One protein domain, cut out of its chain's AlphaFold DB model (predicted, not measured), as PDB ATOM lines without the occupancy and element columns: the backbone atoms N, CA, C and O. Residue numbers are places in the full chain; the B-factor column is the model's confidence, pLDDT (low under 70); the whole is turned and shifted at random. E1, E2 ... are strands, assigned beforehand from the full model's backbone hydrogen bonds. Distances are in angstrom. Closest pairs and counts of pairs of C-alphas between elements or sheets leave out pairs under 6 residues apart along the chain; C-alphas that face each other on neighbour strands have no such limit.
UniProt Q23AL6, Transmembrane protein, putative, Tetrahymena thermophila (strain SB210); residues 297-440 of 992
ATOM      1  N   ILE A 297     172.326 270.921 247.091       62.97
ATOM      2  CA  ILE A 297     172.508 272.304 247.578       62.97
ATOM      3  C   ILE A 297     172.547 273.313 246.416       62.97
ATOM      4  O   ILE A 297     172.067 274.439 246.545       62.97
ATOM      5  N   ARG A 298     173.128 272.927 245.274       63.53
ATOM      6  CA  ARG A 298     173.194 273.731 244.039       63.53
ATOM      7  C   ARG A 298     173.031 272.813 242.840       63.53
ATOM      8  O   ARG A 298     173.849 271.912 242.697       63.53
ATOM      9  N   CYS A 299     172.067 273.069 241.960       56.91
ATOM     10  CA  CYS A 299     171.911 272.334 240.704       56.91
ATOM     11  C   CYS A 299     172.174 273.191 239.463       56.91
ATOM     12  O   CYS A 299     172.137 274.419 239.508       56.91
ATOM     13  N   ASN A 300     172.443 272.495 238.362       53.78
ATOM     14  CA  ASN A 300     172.544 273.001 236.997       53.78
ATOM     15  C   ASN A 300     171.229 272.761 236.214       53.78
ATOM     16  O   ASN A 300     170.930 273.476 235.263       53.78
ATOM     17  N   SER A 301     170.428 271.765 236.618       53.84
ATOM     18  CA  SER A 301     169.047 271.535 236.164       53.84
ATOM     19  C   SER A 301     168.247 270.767 237.228       53.84
ATOM     20  O   SER A 301     168.821 270.297 238.211       53.84
ATOM     21  N   ILE A 302     166.939 270.561 237.016       52.59
ATOM     22  CA  ILE A 302     166.091 269.744 237.912       52.59
ATOM     23  C   ILE A 302     166.586 268.294 238.107       52.59
ATOM     24  O   ILE A 302     166.162 267.634 239.050       52.59
ATOM     25  N   THR A 303     167.470 267.802 237.234       54.41
ATOM     26  CA  THR A 303     168.040 266.443 237.246       54.41
ATOM     27  C   THR A 303     169.570 266.443 237.125       54.41
ATOM     28  O   THR A 303     170.154 265.446 236.707       54.41
ATOM     29  N   ALA A 304     170.248 267.549 237.450       59.31
ATOM     30  CA  ALA A 304     171.712 267.626 237.435       59.31
ATOM     31  C   ALA A 304     172.219 268.550 238.548       59.31
ATOM     32  O   ALA A 304     172.086 269.771 238.467       59.31
ATOM     33  N   CYS A 305     172.804 267.971 239.588       69.56
ATOM     34  CA  CYS A 305     173.405 268.658 240.721       69.56
ATOM     35  C   CYS A 305     174.835 269.173 240.438       69.56
ATOM     36  O   CYS A 305     175.497 268.789 239.482       69.56
ATOM     37  N   ASN A 306     175.311 270.081 241.285       72.06
ATOM     38  CA  ASN A 306     176.643 270.694 241.258       72.06
ATOM     39  C   ASN A 306     177.283 270.709 242.669       72.06
ATOM     40  O   ASN A 306     178.500 270.772 242.802       72.06
ATOM     41  N   LEU A 307     176.483 270.613 243.741       73.12
ATOM     42  CA  LEU A 307     176.968 270.412 245.112       73.12
ATOM     43  C   LEU A 307     175.931 269.658 245.957       73.12
ATOM     44  O   LEU A 307     174.790 270.111 246.066       73.12
ATOM     45  N   CYS A 308     176.326 268.544 246.572       74.06
ATOM     46  CA  CYS A 308     175.442 267.660 247.341       74.06
ATOM     47  C   CYS A 308     175.386 268.000 248.836       74.06
ATOM     48  O   CYS A 308     176.305 268.617 249.381       74.06
ATOM     49  N   SER A 309     174.309 267.592 249.514       74.31
ATOM     50  CA  SER A 309     174.201 267.699 250.973       74.31
ATOM     51  C   SER A 309     174.895 266.528 251.676       74.31
ATOM     52  O   SER A 309     174.644 265.365 251.380       74.31
ATOM     53  N   SER A 310     175.779 266.828 252.633       66.88
ATOM     54  CA  SER A 310     176.459 265.801 253.437       66.88
ATOM     55  C   SER A 310     175.429 264.894 254.138       66.88
ATOM     56  O   SER A 310     174.488 265.429 254.733       66.88
ATOM     57  N   PRO A 311     175.569 263.550 254.092       67.44
ATOM     58  CA  PRO A 311     176.766 262.781 253.724       67.44
ATOM     59  C   PRO A 311     176.805 262.247 252.270       67.44
ATOM     60  O   PRO A 311     177.490 261.261 252.011       67.44
ATOM     61  N   LEU A 312     176.062 262.842 251.329       75.75
ATOM     62  CA  LEU A 312     176.048 262.445 249.911       75.75
ATOM     63  C   LEU A 312     177.235 263.042 249.134       75.75
ATOM     64  O   LEU A 312     177.680 264.148 249.438       75.75
ATOM     65  N   TYR A 313     177.676 262.358 248.077       78.62
ATOM     66  CA  TYR A 313     178.747 262.789 247.167       78.62
ATOM     67  C   TYR A 313     178.211 262.994 245.745       78.62
ATOM     68  O   TYR A 313     177.329 262.259 245.308       78.62
ATOM     69  N   LEU A 314     178.762 263.969 245.016       78.75
ATOM     70  CA  LEU A 314     178.445 264.199 243.601       78.75
ATOM     71  C   LEU A 314     179.165 263.194 242.679       78.75
ATOM     72  O   LEU A 314     180.391 263.086 242.753       78.75
ATOM     73  N   ASP A 315     178.436 262.508 241.797       75.62
ATOM     74  CA  ASP A 315     178.993 261.590 240.789       75.62
ATOM     75  C   ASP A 315     179.295 262.251 239.421       75.62
ATOM     76  O   ASP A 315     179.012 263.428 239.181       75.62
ATOM     77  N   SER A 316     179.892 261.484 238.501       67.69
ATOM     78  CA  SER A 316     180.238 261.919 237.134       67.69
ATOM     79  C   SER A 316     179.036 262.168 236.209       67.69
ATOM     80  O   SER A 316     179.203 262.704 235.113       67.69
ATOM     81  N   GLN A 317     177.835 261.787 236.644       69.62
ATOM     82  CA  GLN A 317     176.547 261.999 235.991       69.62
ATOM     83  C   GLN A 317     175.772 263.147 236.663       69.62
ATOM     84  O   GLN A 317     174.595 263.364 236.361       69.62
ATOM     85  N   PHE A 318     176.439 263.911 237.538       71.56
ATOM     86  CA  PHE A 318     175.900 265.048 238.276       71.56
ATOM     87  C   PHE A 318     174.770 264.681 239.259       71.56
ATOM     88  O   PHE A 318     173.942 265.527 239.580       71.56
ATOM     89  N   GLN A 319     174.714 263.449 239.770       74.94
ATOM     90  CA  GLN A 319     173.745 263.041 240.799       74.94
ATOM     91  C   GLN A 319     174.380 263.001 242.195       74.94
ATOM     92  O   GLN A 319     175.597 262.897 242.335       74.94
ATOM     93  N   CYS A 320     173.549 263.082 243.236       79.31
ATOM     94  CA  CYS A 320     173.986 262.955 244.627       79.31
ATOM     95  C   CYS A 320     173.747 261.535 245.140       79.31
ATOM     96  O   CYS A 320     172.603 261.097 245.249       79.31
ATOM     97  N   VAL A 321     174.825 260.829 245.479       76.25
ATOM     98  CA  VAL A 321     174.803 259.405 245.843       76.25
ATOM     99  C   VAL A 321     175.429 259.153 247.217       76.25
ATOM    100  O   VAL A 321     176.378 259.820 247.623       76.25
ATOM    101  N   PHE A 322     174.909 258.160 247.945       77.25
ATOM    102  CA  PHE A 322     175.448 257.739 249.251       77.25
ATOM    103  C   PHE A 322     176.796 257.004 249.148       77.25
ATOM    104  O   PHE A 322     177.547 256.944 250.118       77.25
ATOM    105  N   THR A 323     177.097 256.436 247.982       77.94
ATOM    106  CA  THR A 323     178.320 255.681 247.689       77.94
ATOM    107  C   THR A 323     178.723 255.944 246.247       77.94
ATOM    108  O   THR A 323     177.877 255.846 245.358       77.94
ATOM    109  N   CYS A 324     179.995 256.253 246.006       75.81
ATOM    110  CA  CYS A 324     180.486 256.530 244.658       75.81
ATOM    111  C   CYS A 324     180.390 255.303 243.730       75.81
ATOM    112  O   CYS A 324     180.546 254.174 244.206       75.81
ATOM    113  N   PRO A 325     180.180 255.501 242.414       72.81
ATOM    114  CA  PRO A 325     180.254 254.422 241.433       72.81
ATOM    115  C   PRO A 325     181.629 253.739 241.408       72.81
ATOM    116  O   PRO A 325     182.651 254.344 241.741       72.81
ATOM    117  N   ASN A 326     181.667 252.487 240.943       64.75
ATOM    118  CA  ASN A 326     182.917 251.751 240.733       64.75
ATOM    119  C   ASN A 326     183.911 252.568 239.880       64.75
ATOM    120  O   ASN A 326     183.507 253.271 238.959       64.75
ATOM    121  N   GLN A 327     185.210 252.418 240.170       71.06
ATOM    122  CA  GLN A 327     186.341 253.248 239.699       71.06
ATOM    123  C   GLN A 327     186.521 254.614 240.399       71.06
ATOM    124  O   GLN A 327     187.618 255.175 240.322       71.06
ATOM    125  N   PHE A 328     185.525 255.116 241.134       76.81
ATOM    126  CA  PHE A 328     185.608 256.380 241.875       76.81
ATOM    127  C   PHE A 328     185.671 256.156 243.397       76.81
ATOM    128  O   PHE A 328     185.199 255.147 243.917       76.81
ATOM    129  N   VAL A 329     186.234 257.123 244.124       77.69
ATOM    130  CA  VAL A 329     186.319 257.151 245.592       77.69
ATOM    131  C   VAL A 329     185.773 258.475 246.150       77.69
ATOM    132  O   VAL A 329     185.912 259.513 245.498       77.69
ATOM    133  N   PRO A 330     185.142 258.476 247.340       73.56
ATOM    134  CA  PRO A 330     184.610 259.692 247.952       73.56
ATOM    135  C   PRO A 330     185.728 260.632 248.424       73.56
ATOM    136  O   PRO A 330     186.610 260.237 249.189       73.56
ATOM    137  N   SER A 331     185.672 261.896 248.002       74.50
ATOM    138  CA  SER A 331     186.567 262.959 248.462       74.50
ATOM    139  C   SER A 331     185.909 263.780 249.570       74.50
ATOM    140  O   SER A 331     185.092 264.665 249.311       74.50
ATOM    141  N   ASN A 332     186.309 263.534 250.819       66.88
ATOM    142  CA  ASN A 332     185.813 264.276 251.988       66.88
ATOM    143  C   ASN A 332     186.147 265.782 251.943       66.88
ATOM    144  O   ASN A 332     185.513 266.567 252.642       66.88
ATOM    145  N   SER A 333     187.133 266.194 251.138       68.25
ATOM    146  CA  SER A 333     187.525 267.600 250.975       68.25
ATOM    147  C   SER A 333     186.600 268.386 250.044       68.25
ATOM    148  O   SER A 333     186.424 269.583 250.245       68.25
ATOM    149  N   ASN A 334     186.020 267.720 249.038       62.47
ATOM    150  CA  ASN A 334     185.283 268.362 247.940       62.47
ATOM    151  C   ASN A 334     183.828 267.864 247.795       62.47
ATOM    152  O   ASN A 334     183.097 268.380 246.954       62.47
ATOM    153  N   ILE A 335     183.402 266.881 248.602       74.62
ATOM    154  CA  ILE A 335     182.040 266.304 248.619       74.62
ATOM    155  C   ILE A 335     181.630 265.760 247.228       74.62
ATOM    156  O   ILE A 335     180.496 265.872 246.759       74.62
ATOM    157  N   ASN A 336     182.594 265.148 246.539       76.38
ATOM    158  CA  ASN A 336     182.422 264.550 245.218       76.38
ATOM    159  C   ASN A 336     183.179 263.223 245.077       76.38
ATOM    160  O   ASN A 336     184.047 262.880 245.882       76.38
ATOM    161  N   CYS A 337     182.819 262.469 244.046       80.75
ATOM    162  CA  CYS A 337     183.466 261.230 243.651       80.75
ATOM    163  C   CYS A 337     184.629 261.544 242.701       80.75
ATOM    164  O   CYS A 337     184.423 262.058 241.603       80.75
ATOM    165  N   VAL A 338     185.856 261.238 243.123       80.56
ATOM    166  CA  VAL A 338     187.085 261.445 242.335       80.56
ATOM    167  C   VAL A 338     187.640 260.110 241.847       80.56
ATOM    168  O   VAL A 338     187.323 259.067 242.416       80.56
ATOM    169  N   CYS A 339     188.477 260.110 240.809       80.38
ATOM    170  CA  CYS A 339     189.148 258.883 240.384       80.38
ATOM    171  C   CYS A 339     190.011 258.299 241.517       80.38
ATOM    172  O   CYS A 339     190.717 259.021 242.223       80.38
ATOM    173  N   ARG A 340     189.976 256.972 241.666       79.31
ATOM    174  CA  ARG A 340     190.922 256.203 242.497       79.31
ATOM    175  C   ARG A 340     192.380 256.435 242.059       79.31
ATOM    176  O   ARG A 340     192.658 256.780 240.908       79.31
ATOM    177  N   SER A 341     193.323 256.155 242.956       78.94
ATOM    178  CA  SER A 341     194.765 256.227 242.683       78.94
ATOM    179  C   SER A 341     195.172 255.476 241.405       78.94
ATOM    180  O   SER A 341     194.700 254.368 241.159       78.94
ATOM    181  N   ASN A 342     196.095 256.060 240.633       76.56
ATOM    182  CA  ASN A 342     196.593 255.547 239.344       76.56
ATOM    183  C   ASN A 342     195.543 255.496 238.204       76.56
ATOM    184  O   ASN A 342     195.727 254.747 237.243       76.56
ATOM    185  N   SER A 343     194.463 256.283 238.289       80.00
ATOM    186  CA  SER A 343     193.548 256.557 237.165       80.00
ATOM    187  C   SER A 343     193.306 258.054 236.975       80.00
ATOM    188  O   SER A 343     193.372 258.824 237.935       80.00
ATOM    189  N   THR A 344     192.995 258.456 235.742       81.31
ATOM    190  CA  THR A 344     192.656 259.834 235.348       81.31
ATOM    191  C   THR A 344     191.267 259.893 234.729       81.31
ATOM    192  O   THR A 344     190.837 258.943 234.079       81.31
ATOM    193  N   LEU A 345     190.568 261.017 234.899       77.00
ATOM    194  CA  LEU A 345     189.215 261.196 234.374       77.00
ATOM    195  C   LEU A 345     189.246 261.340 232.845       77.00
ATOM    196  O   LEU A 345     189.744 262.334 232.320       77.00
ATOM    197  N   GLN A 346     188.667 260.377 232.130       71.50
ATOM    198  CA  GLN A 346     188.574 260.389 230.672       71.50
ATOM    199  C   GLN A 346     187.156 259.996 230.240       71.50
ATOM    200  O   GLN A 346     186.661 258.924 230.587       71.50
ATOM    201  N   ASN A 347     186.483 260.887 229.502       64.62
ATOM    202  CA  ASN A 347     185.116 260.704 228.991       64.62
ATOM    203  C   ASN A 347     184.128 260.147 230.043       64.62
ATOM    204  O   ASN A 347     183.475 259.136 229.813       64.62
ATOM    205  N   GLN A 348     184.046 260.807 231.208       69.62
ATOM    206  CA  GLN A 348     183.182 260.440 232.351       69.62
ATOM    207  C   GLN A 348     183.480 259.069 233.004       69.62
ATOM    208  O   GLN A 348     182.702 258.599 233.827       69.62
ATOM    209  N   SER A 349     184.628 258.456 232.703       71.25
ATOM    210  CA  SER A 349     185.134 257.233 233.346       71.25
ATOM    211  C   SER A 349     186.530 257.451 233.948       71.25
ATOM    212  O   SER A 349     187.186 258.441 233.625       71.25
ATOM    213  N   CYS A 350     186.998 256.538 234.807       76.75
ATOM    214  CA  CYS A 350     188.339 256.590 235.412       76.75
ATOM    215  C   CYS A 350     189.182 255.366 234.992       76.75
ATOM    216  O   CYS A 350     189.458 254.479 235.820       76.75
ATOM    217  N   PRO A 351     189.583 255.274 233.705       78.12
ATOM    218  CA  PRO A 351     190.515 254.254 233.242       78.12
ATOM    219  C   PRO A 351     191.869 254.411 233.939       78.12
ATOM    220  O   PRO A 351     192.299 255.516 234.276       78.12
ATOM    221  N   CYS A 352     192.545 253.287 234.159       82.19
ATOM    222  CA  CYS A 352     193.883 253.294 234.735       82.19
ATOM    223  C   CYS A 352     194.894 253.939 233.779       82.19
ATOM    224  O   CYS A 352     194.777 253.819 232.558       82.19
ATOM    225  N   ASN A 353     195.889 254.613 234.351       81.31
ATOM    226  CA  ASN A 353     196.922 255.317 233.598       81.31
ATOM    227  C   ASN A 353     197.776 254.333 232.778       81.31
ATOM    228  O   ASN A 353     197.839 253.141 233.077       81.31
ATOM    229  N   THR A 354     198.502 254.829 231.773       72.94
ATOM    230  CA  THR A 354     199.515 254.033 231.054       72.94
ATOM    231  C   THR A 354     200.478 253.355 232.036       72.94
ATOM    232  O   THR A 354     200.910 253.986 232.999       72.94
ATOM    233  N   SER A 355     200.840 252.092 231.783       75.44
ATOM    234  CA  SER A 355     201.521 251.189 232.735       75.44
ATOM    235  C   SER A 355     200.710 250.737 233.972       75.44
ATOM    236  O   SER A 355     201.300 250.183 234.898       75.44
ATOM    237  N   TYR A 356     199.377 250.880 233.987       80.44
ATOM    238  CA  TYR A 356     198.477 250.303 235.005       80.44
ATOM    239  C   TYR A 356     197.271 249.577 234.372       80.44
ATOM    240  O   TYR A 356     196.856 249.888 233.258       80.44
ATOM    241  N   VAL A 357     196.681 248.622 235.102       82.62
ATOM    242  CA  VAL A 357     195.502 247.831 234.693       82.62
ATOM    243  C   VAL A 357     194.449 247.774 235.805       82.62
ATOM    244  O   VAL A 357     194.790 247.719 236.988       82.62
ATOM    245  N   ASP A 358     193.168 247.791 235.425       79.31
ATOM    246  CA  ASP A 358     192.031 247.664 236.346       79.31
ATOM    247  C   ASP A 358     191.810 246.190 236.704       79.31
ATOM    248  O   ASP A 358     191.431 245.386 235.852       79.31
ATOM    249  N   ILE A 359     192.044 245.829 237.966       75.25
ATOM    250  CA  ILE A 359     191.732 244.503 238.504       75.25
ATOM    251  C   ILE A 359     190.817 244.683 239.711       75.25
ATOM    252  O   ILE A 359     191.198 245.274 240.722       75.25
ATOM    253  N   ASN A 360     189.597 244.151 239.602       70.56
ATOM    254  CA  ASN A 360     188.576 244.162 240.655       70.56
ATOM    255  C   ASN A 360     188.347 245.555 241.283       70.56
ATOM    256  O   ASN A 360     188.157 245.671 242.493       70.56
ATOM    257  N   GLY A 361     188.392 246.618 240.472       69.25
ATOM    258  CA  GLY A 361     188.164 247.989 240.925       69.25
ATOM    259  C   GLY A 361     189.419 248.746 241.371       69.25
ATOM    260  O   GLY A 361     189.294 249.916 241.733       69.25
ATOM    261  N   ASN A 362     190.621 248.169 241.274       74.62
ATOM    262  CA  ASN A 362     191.885 248.826 241.632       74.62
ATOM    263  C   ASN A 362     192.843 248.925 240.436       74.62
ATOM    264  O   ASN A 362     193.036 247.950 239.715       74.62
ATOM    265  N   CYS A 363     193.495 250.081 240.269       83.56
ATOM    266  CA  CYS A 363     194.524 250.285 239.249       83.56
ATOM    267  C   CYS A 363     195.899 249.838 239.759       83.56
ATOM    268  O   CYS A 363     196.568 250.556 240.511       83.56
ATOM    269  N   LEU A 364     196.315 248.643 239.342       80.62
ATOM    270  CA  LEU A 364     197.564 248.000 239.748       80.62
ATOM    271  C   LEU A 364     198.621 248.132 238.639       80.62
ATOM    272  O   LEU A 364     198.252 248.147 237.464       80.62
ATOM    273  N   PRO A 365     199.918 248.272 238.972       80.50
ATOM    274  CA  PRO A 365     200.961 248.464 237.969       80.50
ATOM    275  C   PRO A 365     201.101 247.236 237.063       80.50
ATOM    276  O   PRO A 365     200.962 246.094 237.510       80.50
ATOM    277  N   CYS A 366     201.398 247.490 235.791       83.81
ATOM    278  CA  CYS A 366     201.744 246.466 234.813       83.81
ATOM    279  C   CYS A 366     203.052 245.736 235.182       83.81
ATOM    280  O   CYS A 366     203.882 246.287 235.913       83.81
ATOM    281  N   PRO A 367     203.275 244.514 234.653       79.81
ATOM    282  CA  PRO A 367     204.542 243.807 234.824       79.81
ATOM    283  C   PRO A 367     205.732 244.612 234.277       79.81
ATOM    284  O   PRO A 367     205.588 245.498 233.431       79.81
ATOM    285  N   GLN A 368     206.929 244.297 234.771       79.62
ATOM    286  CA  GLN A 368     208.157 245.033 234.467       79.62
ATOM    287  C   GLN A 368     208.418 245.128 232.950       79.62
ATOM    288  O   GLN A 368     208.215 244.168 232.211       79.62
ATOM    289  N   TYR A 369     208.857 246.307 232.494       83.12
ATOM    290  CA  TYR A 369     209.101 246.645 231.081       83.12
ATOM    291  C   TYR A 369     207.875 246.593 230.150       83.12
ATOM    292  O   TYR A 369     208.019 246.659 228.930       83.12
ATOM    293  N   CYS A 370     206.663 246.536 230.702       83.19
ATOM    294  CA  CYS A 370     205.420 246.646 229.948       83.19
ATOM    295  C   CYS A 370     204.940 248.105 229.823       83.19
ATOM    296  O   CYS A 370     205.144 248.912 230.729       83.19
ATOM    297  N   ASN A 371     204.290 248.449 228.707       81.00
ATOM    298  CA  ASN A 371     203.686 249.765 228.459       81.00
ATOM    299  C   ASN A 371     202.147 249.711 228.592       81.00
ATOM    300  O   ASN A 371     201.536 250.557 229.249       81.00
ATOM    301  N   THR A 372     201.521 248.664 228.041       79.25
ATOM    302  CA  THR A 372     200.095 248.342 228.240       79.25
ATOM    303  C   THR A 372     199.927 246.860 228.551       79.25
ATOM    304  O   THR A 372     200.478 246.025 227.836       79.25
ATOM    305  N   CYS A 373     199.157 246.518 229.586       82.00
ATOM    306  CA  CYS A 373     198.952 245.140 230.032       82.00
ATOM    307  C   CYS A 373     197.472 244.748 230.121       82.00
ATOM    308  O   CYS A 373     196.595 245.589 230.305       82.00
ATOM    309  N   THR A 374     197.210 243.448 229.993       81.00
ATOM    310  CA  THR A 374     195.890 242.821 230.181       81.00
ATOM    311  C   THR A 374     195.707 242.256 231.590       81.00
ATOM    312  O   THR A 374     194.579 242.026 232.013       81.00
ATOM    313  N   SER A 375     196.798 242.056 232.335       78.44
ATOM    314  CA  SER A 375     196.792 241.737 233.766       78.44
ATOM    315  C   SER A 375     198.130 242.132 234.409       78.44
ATOM    316  O   SER A 375     199.063 242.532 233.713       78.44
ATOM    317  N   GLN A 376     198.266 241.961 235.728       79.56
ATOM    318  CA  GLN A 376     199.549 242.132 236.432       79.56
ATOM    319  C   GLN A 376     200.664 241.175 235.963       79.56
ATOM    320  O   GLN A 376     201.822 241.404 236.302       79.56
ATOM    321  N   THR A 377     200.351 240.121 235.201       78.19
ATOM    322  CA  THR A 377     201.338 239.153 234.688       78.19
ATOM    323  C   THR A 377     201.428 239.102 233.163       78.19
ATOM    324  O   THR A 377     202.428 238.608 232.651       78.19
ATOM    325  N   THR A 378     200.444 239.633 232.427       76.94
ATOM    326  CA  THR A 378     200.403 239.587 230.953       76.94
ATOM    327  C   THR A 378     200.398 240.978 230.332       76.94
ATOM    328  O   THR A 378     199.441 241.747 230.456       76.94
ATOM    329  N   CYS A 379     201.469 241.290 229.612       83.75
ATOM    330  CA  CYS A 379     201.611 242.474 228.783       83.75
ATOM    331  C   CYS A 379     200.948 242.296 227.404       83.75
ATOM    332  O   CYS A 379     200.831 241.180 226.900       83.75
ATOM    333  N   SER A 380     200.535 243.402 226.778       82.50
ATOM    334  CA  SER A 380     200.089 243.454 225.376       82.50
ATOM    335  C   SER A 380     200.990 244.312 224.481       82.50
ATOM    336  O   SER A 380     201.015 244.095 223.271       82.50
ATOM    337  N   ASN A 381     201.745 245.260 225.049       81.44
ATOM    338  CA  ASN A 381     202.745 246.049 224.328       81.44
ATOM    339  C   ASN A 381     203.892 246.451 225.268       81.44
ATOM    340  O   ASN A 381     203.647 247.009 226.342       81.44
ATOM    341  N   CYS A 382     205.132 246.165 224.872       84.44
ATOM    342  CA  CYS A 382     206.324 246.377 225.690       84.44
ATOM    343  C   CYS A 382     206.861 247.814 225.614       84.44
ATOM    344  O   CYS A 382     206.489 248.614 224.755       84.44
ATOM    345  N   GLN A 383     207.742 248.159 226.551       83.31
ATOM    346  CA  GLN A 383     208.508 249.401 226.507       83.31
ATOM    347  C   GLN A 383     209.584 249.330 225.417       83.31
ATOM    348  O   GLN A 383     210.067 248.257 225.056       83.31
ATOM    349  N   ASN A 384     209.958 250.492 224.884       78.44
ATOM    350  CA  ASN A 384     210.830 250.587 223.716       78.44
ATOM    351  C   ASN A 384     212.205 249.942 223.996       78.44
ATOM    352  O   ASN A 384     212.884 250.330 224.946       78.44
ATOM    353  N   GLY A 385     212.599 248.950 223.187       74.81
ATOM    354  CA  GLY A 385     213.796 248.123 223.415       74.81
ATOM    355  C   GLY A 385     213.557 246.776 224.118       74.81
ATOM    356  O   GLY A 385     214.526 246.060 224.365       74.81
ATOM    357  N   TYR A 386     212.305 246.409 224.415       81.31
ATOM    358  CA  TYR A 386     211.920 245.088 224.932       81.31
ATOM    359  C   TYR A 386     210.966 244.374 223.964       81.31
ATOM    360  O   TYR A 386     210.073 244.987 223.381       81.31
ATOM    361  N   LEU A 387     211.160 243.066 223.816       80.88
ATOM    362  CA  LEU A 387     210.427 242.175 222.917       80.88
ATOM    363  C   LEU A 387     209.260 241.517 223.660       80.88
ATOM    364  O   LEU A 387     209.433 241.070 224.799       80.88
ATOM    365  N   LEU A 388     208.098 241.396 223.013       80.56
ATOM    366  CA  LEU A 388     206.971 240.651 223.579       80.56
ATOM    367  C   LEU A 388     207.174 239.139 223.376       80.56
ATOM    368  O   LEU A 388     207.261 238.644 222.247       80.56
ATOM    369  N   SER A 389     207.244 238.414 224.490       78.81
ATOM    370  CA  SER A 389     207.350 236.957 224.561       78.81
ATOM    371  C   SER A 389     205.973 236.281 224.462       78.81
ATOM    372  O   SER A 389     204.939 236.877 224.765       78.81
ATOM    373  N   THR A 390     205.941 235.010 224.046       72.88
ATOM    374  CA  THR A 390     204.687 234.260 223.807       72.88
ATOM    375  C   THR A 390     203.939 233.823 225.076       72.88
ATOM    376  O   THR A 390     202.832 233.293 224.988       72.88
ATOM    377  N   ASP A 391     204.512 234.074 226.251       72.75
ATOM    378  CA  ASP A 391     203.861 233.989 227.564       72.75
ATOM    379  C   ASP A 391     203.232 235.325 228.016       72.75
ATOM    380  O   ASP A 391     202.578 235.379 229.056       72.75
ATOM    381  N   GLY A 392     203.399 236.399 227.233       73.94
ATOM    382  CA  GLY A 392     202.944 237.748 227.564       73.94
ATOM    383  C   GLY A 392     203.933 238.563 228.400       73.94
ATOM    384  O   GLY A 392     203.558 239.626 228.890       73.94
ATOM    385  N   THR A 393     205.178 238.115 228.588       81.75
ATOM    386  CA  THR A 393     206.213 238.905 229.284       81.75
ATOM    387  C   THR A 393     207.020 239.788 228.323       81.75
ATOM    388  O   THR A 393     207.040 239.559 227.113       81.75
ATOM    389  N   CYS A 394     207.682 240.821 228.855       84.81
ATOM    390  CA  CYS A 394     208.568 241.707 228.094       84.81
ATOM    391  C   CYS A 394     210.031 241.410 228.426       84.81
ATOM    392  O   CYS A 394     210.447 241.535 229.578       84.81
ATOM    393  N   VAL A 395     210.816 241.032 227.416       81.88
ATOM    394  CA  VAL A 395     212.190 240.534 227.582       81.88
ATOM    395  C   VAL A 395     213.177 241.297 226.698       81.88
ATOM    396  O   VAL A 395     212.860 241.671 225.574       81.88
ATOM    397  N   SER A 396     214.393 241.538 227.189       79.31
ATOM    398  CA  SER A 396     215.453 242.212 226.418       79.31
ATOM    399  C   SER A 396     216.131 241.294 225.390       79.31
ATOM    400  O   SER A 396     216.755 241.773 224.446       79.31
ATOM    401  N   THR A 397     215.992 239.976 225.545       82.06
ATOM    402  CA  THR A 397     216.407 238.943 224.588       82.06
ATOM    403  C   THR A 397     215.365 237.827 224.568       82.06
ATOM    404  O   THR A 397     214.829 237.470 225.616       82.06
ATOM    405  N   CYS A 398     215.066 237.260 223.394       78.94
ATOM    406  CA  CYS A 398     214.063 236.194 223.296       78.94
ATOM    407  C   CYS A 398     214.457 234.924 224.081       78.94
ATOM    408  O   CYS A 398     215.650 234.621 224.188       78.94
ATOM    409  N   PRO A 399     213.474 234.151 224.592       76.31
ATOM    410  CA  PRO A 399     213.729 232.856 225.220       76.31
ATOM    411  C   PRO A 399     214.375 231.853 224.255       76.31
ATOM    412  O   PRO A 399     214.318 232.002 223.033       76.31
ATOM    413  N   THR A 400     214.962 230.786 224.799       69.19
ATOM    414  CA  THR A 400     215.583 229.728 223.993       69.19
ATOM    415  C   THR A 400     214.605 229.146 222.964       69.19
ATOM    416  O   THR A 400     213.437 228.906 223.257       69.19
ATOM    417  N   ASN A 401     215.107 228.905 221.748       70.25
ATOM    418  CA  ASN A 401     214.370 228.448 220.555       70.25
ATOM    419  C   ASN A 401     213.485 229.505 219.854       70.25
ATOM    420  O   ASN A 401     212.981 229.222 218.763       70.25
ATOM    421  N   PHE A 402     213.360 230.715 220.408       77.62
ATOM    422  CA  PHE A 402     212.738 231.868 219.750       77.62
ATOM    423  C   PHE A 402     213.802 232.835 219.201       77.62
ATOM    424  O   PHE A 402     214.925 232.904 219.701       77.62
ATOM    425  N   ILE A 403     213.436 233.603 218.178       80.62
ATOM    426  CA  ILE A 403     214.230 234.686 217.583       80.62
ATOM    427  C   ILE A 403     213.385 235.969 217.514       80.62
ATOM    428  O   ILE A 403     212.157 235.869 217.477       80.62
ATOM    429  N   PRO A 404     213.996 237.168 217.478       78.00
ATOM    430  CA  PRO A 404     213.267 238.390 217.151       78.00
ATOM    431  C   PRO A 404     212.641 238.301 215.754       78.00
ATOM    432  O   PRO A 404     213.219 237.708 214.838       78.00
ATOM    433  N   ASP A 405     211.468 238.901 215.588       78.44
ATOM    434  CA  ASP A 405     210.842 239.092 214.284       78.44
ATOM    435  C   ASP A 405     211.518 240.208 213.465       78.44
ATOM    436  O   ASP A 405     212.434 240.893 213.923       78.44
ATOM    437  N   GLN A 406     211.072 240.398 212.219       76.44
ATOM    438  CA  GLN A 406     211.705 241.334 211.275       76.44
ATOM    439  C   GLN A 406     211.678 242.802 211.741       76.44
ATOM    440  O   GLN A 406     212.484 243.602 211.268       76.44
ATOM    441  N   THR A 407     210.787 243.152 212.669       76.56
ATOM    442  CA  THR A 407     210.656 244.489 213.266       76.56
ATOM    443  C   THR A 407     211.289 244.620 214.657       76.56
ATOM    444  O   THR A 407     211.268 245.717 215.209       76.56
ATOM    445  N   ASN A 408     211.908 243.562 215.205       75.56
ATOM    446  CA  ASN A 408     212.433 243.503 216.582       75.56
ATOM    447  C   ASN A 408     211.392 243.915 217.644       75.56
ATOM    448  O   ASN A 408     211.683 244.665 218.575       75.56
ATOM    449  N   THR A 409     210.171 243.405 217.498       76.69
ATOM    450  CA  THR A 409     209.005 243.690 218.352       76.69
ATOM    451  C   THR A 409     208.457 242.447 219.055       76.69
ATOM    452  O   THR A 409     208.004 242.537 220.198       76.69
ATOM    453  N   TYR A 410     208.532 241.281 218.412       79.25
ATOM    454  CA  TYR A 410     207.952 240.028 218.901       79.25
ATOM    455  C   TYR A 410     208.980 238.892 218.869       79.25
ATOM    456  O   TYR A 410     209.841 238.840 217.991       79.25
ATOM    457  N   CYS A 411     208.864 237.943 219.800       82.19
ATOM    458  CA  CYS A 411     209.629 236.698 219.763       82.19
ATOM    459  C   CYS A 411     208.867 235.613 218.986       82.19
ATOM    460  O   CYS A 411     207.812 235.149 219.416       82.19
ATOM    461  N   VAL A 412     209.422 235.184 217.851       80.81
ATOM    462  CA  VAL A 412     208.838 234.195 216.929       80.81
ATOM    463  C   VAL A 412     209.690 232.927 216.848       80.81
ATOM    464  O   VAL A 412     210.852 232.913 217.252       80.81
ATOM    465  N   CYS A 413     209.129 231.830 216.336       80.69
ATOM    466  CA  CYS A 413     209.890 230.594 216.163       80.69
ATOM    467  C   CYS A 413     210.970 230.717 215.076       80.69
ATOM    468  O   CYS A 413     210.754 231.306 214.016       80.69
ATOM    469  N   ARG A 414     212.127 230.095 215.329       78.69
ATOM    470  CA  ARG A 414     213.218 229.917 214.354       78.69
ATOM    471  C   ARG A 414     212.781 229.097 213.127       78.69
ATOM    472  O   ARG A 414     211.814 228.332 213.174       78.69
ATOM    473  N   LEU A 415     213.554 229.197 212.044       78.19
ATOM    474  CA  LEU A 415     213.317 228.454 210.802       78.19
ATOM    475  C   LEU A 415     213.209 226.933 211.051       78.19
ATOM    476  O   LEU A 415     213.969 226.366 211.834       78.19
ATOM    477  N   ASN A 416     212.268 226.281 210.360       77.44
ATOM    478  CA  ASN A 416     211.925 224.856 210.499       77.44
ATOM    479  C   ASN A 416     211.434 224.428 211.902       77.44
ATOM    480  O   ASN A 416     211.551 223.254 212.254       77.44
ATOM    481  N   SER A 417     210.846 225.346 212.678       79.12
ATOM    482  CA  SER A 417     210.071 225.029 213.888       79.12
ATOM    483  C   SER A 417     208.702 225.716 213.892       79.12
ATOM    484  O   SER A 417     208.518 226.754 213.255       79.12
ATOM    485  N   THR A 418     207.745 225.145 214.624       80.44
ATOM    486  CA  THR A 418     206.383 225.684 214.801       80.44
ATOM    487  C   THR A 418     206.031 225.764 216.277       80.44
ATOM    488  O   THR A 418     206.396 224.873 217.042       80.44
ATOM    489  N   GLN A 419     205.283 226.796 216.669       73.69
ATOM    490  CA  GLN A 419     204.885 227.000 218.059       73.69
ATOM    491  C   GLN A 419     203.980 225.856 218.547       73.69
ATOM    492  O   GLN A 419     202.947 225.566 217.947       73.69
ATOM    493  N   SER A 420     204.362 225.219 219.651       70.50
ATOM    494  CA  SER A 420     203.595 224.159 220.309       70.50
ATOM    495  C   SER A 420     203.904 224.168 221.804       70.50
ATOM    496  O   SER A 420     205.072 224.150 222.192       70.50
ATOM    497  N   ASN A 421     202.864 224.238 222.643       61.38
ATOM    498  CA  ASN A 421     202.954 224.275 224.110       61.38
ATOM    499  C   ASN A 421     204.044 225.234 224.643       61.38
ATOM    500  O   ASN A 421     204.941 224.819 225.371       61.38
ATOM    501  N   GLN A 422     203.976 226.510 224.237       67.94
ATOM    502  CA  GLN A 422     204.913 227.588 224.623       67.94
ATOM    503  C   GLN A 422     206.395 227.340 224.259       67.94
ATOM    504  O   GLN A 422     207.283 228.046 224.727       67.94
ATOM    505  N   SER A 423     206.670 226.388 223.365       69.75
ATOM    506  CA  SER A 423     207.995 226.102 222.808       69.75
ATOM    507  C   SER A 423     207.967 226.137 221.275       69.75
ATOM    508  O   SER A 423     206.899 226.123 220.661       69.75
ATOM    509  N   CYS A 424     209.146 226.150 220.654       75.88
ATOM    510  CA  CYS A 424     209.347 226.032 219.206       75.88
ATOM    511  C   CYS A 424     210.094 224.724 218.865       75.88
ATOM    512  O   CYS A 424     211.280 224.756 218.496       75.88
ATOM    513  N   PRO A 425     209.450 223.547 219.026       78.31
ATOM    514  CA  PRO A 425     210.008 222.279 218.569       78.31
ATOM    515  C   PRO A 425     210.170 222.270 217.045       78.31
ATOM    516  O   PRO A 425     209.369 222.852 216.311       78.31
ATOM    517  N   CYS A 426     211.214 221.592 216.571       82.88
ATOM    518  CA  CYS A 426     211.461 221.435 215.144       82.88
ATOM    519  C   CYS A 426     210.336 220.650 214.454       82.88
ATOM    520  O   CYS A 426     209.724 219.754 215.040       82.88
ATOM    521  N   ASN A 427     210.087 220.990 213.191       81.75
ATOM    522  CA  ASN A 427     209.057 220.370 212.364       81.75
ATOM    523  C   ASN A 427     209.365 218.884 212.116       81.75
ATOM    524  O   ASN A 427     210.506 218.435 212.227       81.75
ATOM    525  N   THR A 428     208.355 218.106 211.719       74.06
ATOM    526  CA  THR A 428     208.564 216.707 211.319       74.06
ATOM    527  C   THR A 428     209.618 216.605 210.207       74.06
ATOM    528  O   THR A 428     209.666 217.432 209.299       74.06
ATOM    529  N   SER A 429     210.467 215.577 210.271       79.44
ATOM    530  CA  SER A 429     211.699 215.429 209.469       79.44
ATOM    531  C   SER A 429     212.869 216.375 209.814       79.44
ATOM    532  O   SER A 429     213.862 216.371 209.086       79.44
ATOM    533  N   TYR A 430     212.812 217.121 210.926       80.38
ATOM    534  CA  TYR A 430     213.930 217.913 211.465       80.38
ATOM    535  C   TYR A 430     214.222 217.568 212.938       80.38
ATOM    536  O   TYR A 430     213.343 217.115 213.670       80.38
ATOM    537  N   VAL A 431     215.458 217.815 213.381       83.69
ATOM    538  CA  VAL A 431     215.935 217.638 214.766       83.69
ATOM    539  C   VAL A 431     216.690 218.881 215.240       83.69
ATOM    540  O   VAL A 431     217.387 219.522 214.453       83.69
ATOM    541  N   ASP A 432     216.546 219.228 216.521       79.00
ATOM    542  CA  ASP A 432     217.293 220.323 217.147       79.00
ATOM    543  C   ASP A 432     218.725 219.872 217.460       79.00
ATOM    544  O   ASP A 432     218.939 218.931 218.227       79.00
ATOM    545  N   ILE A 433     219.707 220.542 216.860       77.75
ATOM    546  CA  ILE A 433     221.124 220.387 217.185       77.75
ATOM    547  C   ILE A 433     221.684 221.776 217.484       77.75
ATOM    548  O   ILE A 433     221.762 222.640 216.608       77.75
ATOM    549  N   ASN A 434     222.092 221.982 218.739       75.19
ATOM    550  CA  ASN A 434     222.677 223.228 219.243       75.19
ATOM    551  C   ASN A 434     221.839 224.485 218.922       75.19
ATOM    552  O   ASN A 434     222.393 225.535 218.597       75.19
ATOM    553  N   GLY A 435     220.507 224.384 218.982       70.81
ATOM    554  CA  GLY A 435     219.597 225.500 218.735       70.81
ATOM    555  C   GLY A 435     219.140 225.645 217.279       70.81
ATOM    556  O   GLY A 435     218.359 226.555 216.995       70.81
ATOM    557  N   ASN A 436     219.563 224.764 216.367       75.81
ATOM    558  CA  ASN A 436     219.199 224.797 214.949       75.81
ATOM    559  C   ASN A 436     218.406 223.550 214.539       75.81
ATOM    560  O   ASN A 436     218.826 222.427 214.812       75.81
ATOM    561  N   CYS A 437     217.300 223.742 213.816       83.75
ATOM    562  CA  CYS A 437     216.494 222.651 213.267       83.75
ATOM    563  C   CYS A 437     217.089 222.145 211.943       83.75
ATOM    564  O   CYS A 437     216.886 222.747 210.883       83.75
ATOM    565  N   LEU A 438     217.825 221.035 212.008       81.94
ATOM    566  CA  LEU A 438     218.533 220.417 210.881       81.94
ATOM    567  C   LEU A 438     217.779 219.176 210.365       81.94
ATOM    568  O   LEU A 438     217.118 218.505 211.159       81.94
ATOM    569  N   PRO A 439     217.831 218.861 209.057       82.06
ATOM    570  CA  PRO A 439     217.059 217.759 208.486       82.06
ATOM    571  C   PRO A 439     217.529 216.388 208.993       82.06
ATOM    572  O   PRO A 439     218.719 216.166 209.229       82.06
ATOM    573  N   CYS A 440     216.580 215.462 209.123       85.88
ATOM    574  CA  CYS A 440     216.830 214.066 209.472       85.88
ATOM    575  C   CYS A 440     217.608 213.301 208.377       85.88
ATOM    576  O   CYS A 440     217.575 213.692 207.207       85.88
TER     577      CYS A 440
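AT A GLANCE: This is residues 297 to 440 of the 992 residues of the protein "Transmembrane protein, putative" of Tetrahymena thermophila (strain SB210) (UniProt Q23AL6). With little regular structure, the printed part is a thin rod of six small two-stranded hairpins strung one after another, with loops between. Its 144 residues include twelve named strands, E1 to E12, holding 48 residues, and no named helix: all strand, each pair antiparallel. It is extended, radius of gyration of the C-alphas 24.5 A, spanning 82 by 25 by 21 A.

HOW THE PARTS SIT: The hairpins, with one N and O pair within hydrogen-bond range each, are E1, 297 to 301, and E2, 304 to 308, N 300 and O 304, 2.7 A; E3, 328 to 331, and E4, 336 to 339, N 329 and O 338, 2.8 A; E5, 356 to 359, and E6, 362 to 365, N 357 and O 364, 2.9 A; E7, 370 to 373, and E8, 379 to 382, N 371 and O 381, 2.8 A; E9, 402 to 404, and E10, 411 to 413, N 403 and O 412, 2.8 A; E11, 430 to 433, and E12, 436 to 439, N 431 and O 438, 2.9 A. E1 and E12 are apart.

IN THESE COORDINATES: E1, 12.0 A long, begins at C-alpha 297 (172.508, 272.304, 247.578); E12 ends at C-alpha 439 (217.059, 217.759, 208.486).

THE WHOLE: The printed part has no cut. Links E2 to E3, E4 to E5, E8 to E9 and E10 to E11 are long. Of the printed residues, 24 are under pLDDT 70, among them 297 to 305.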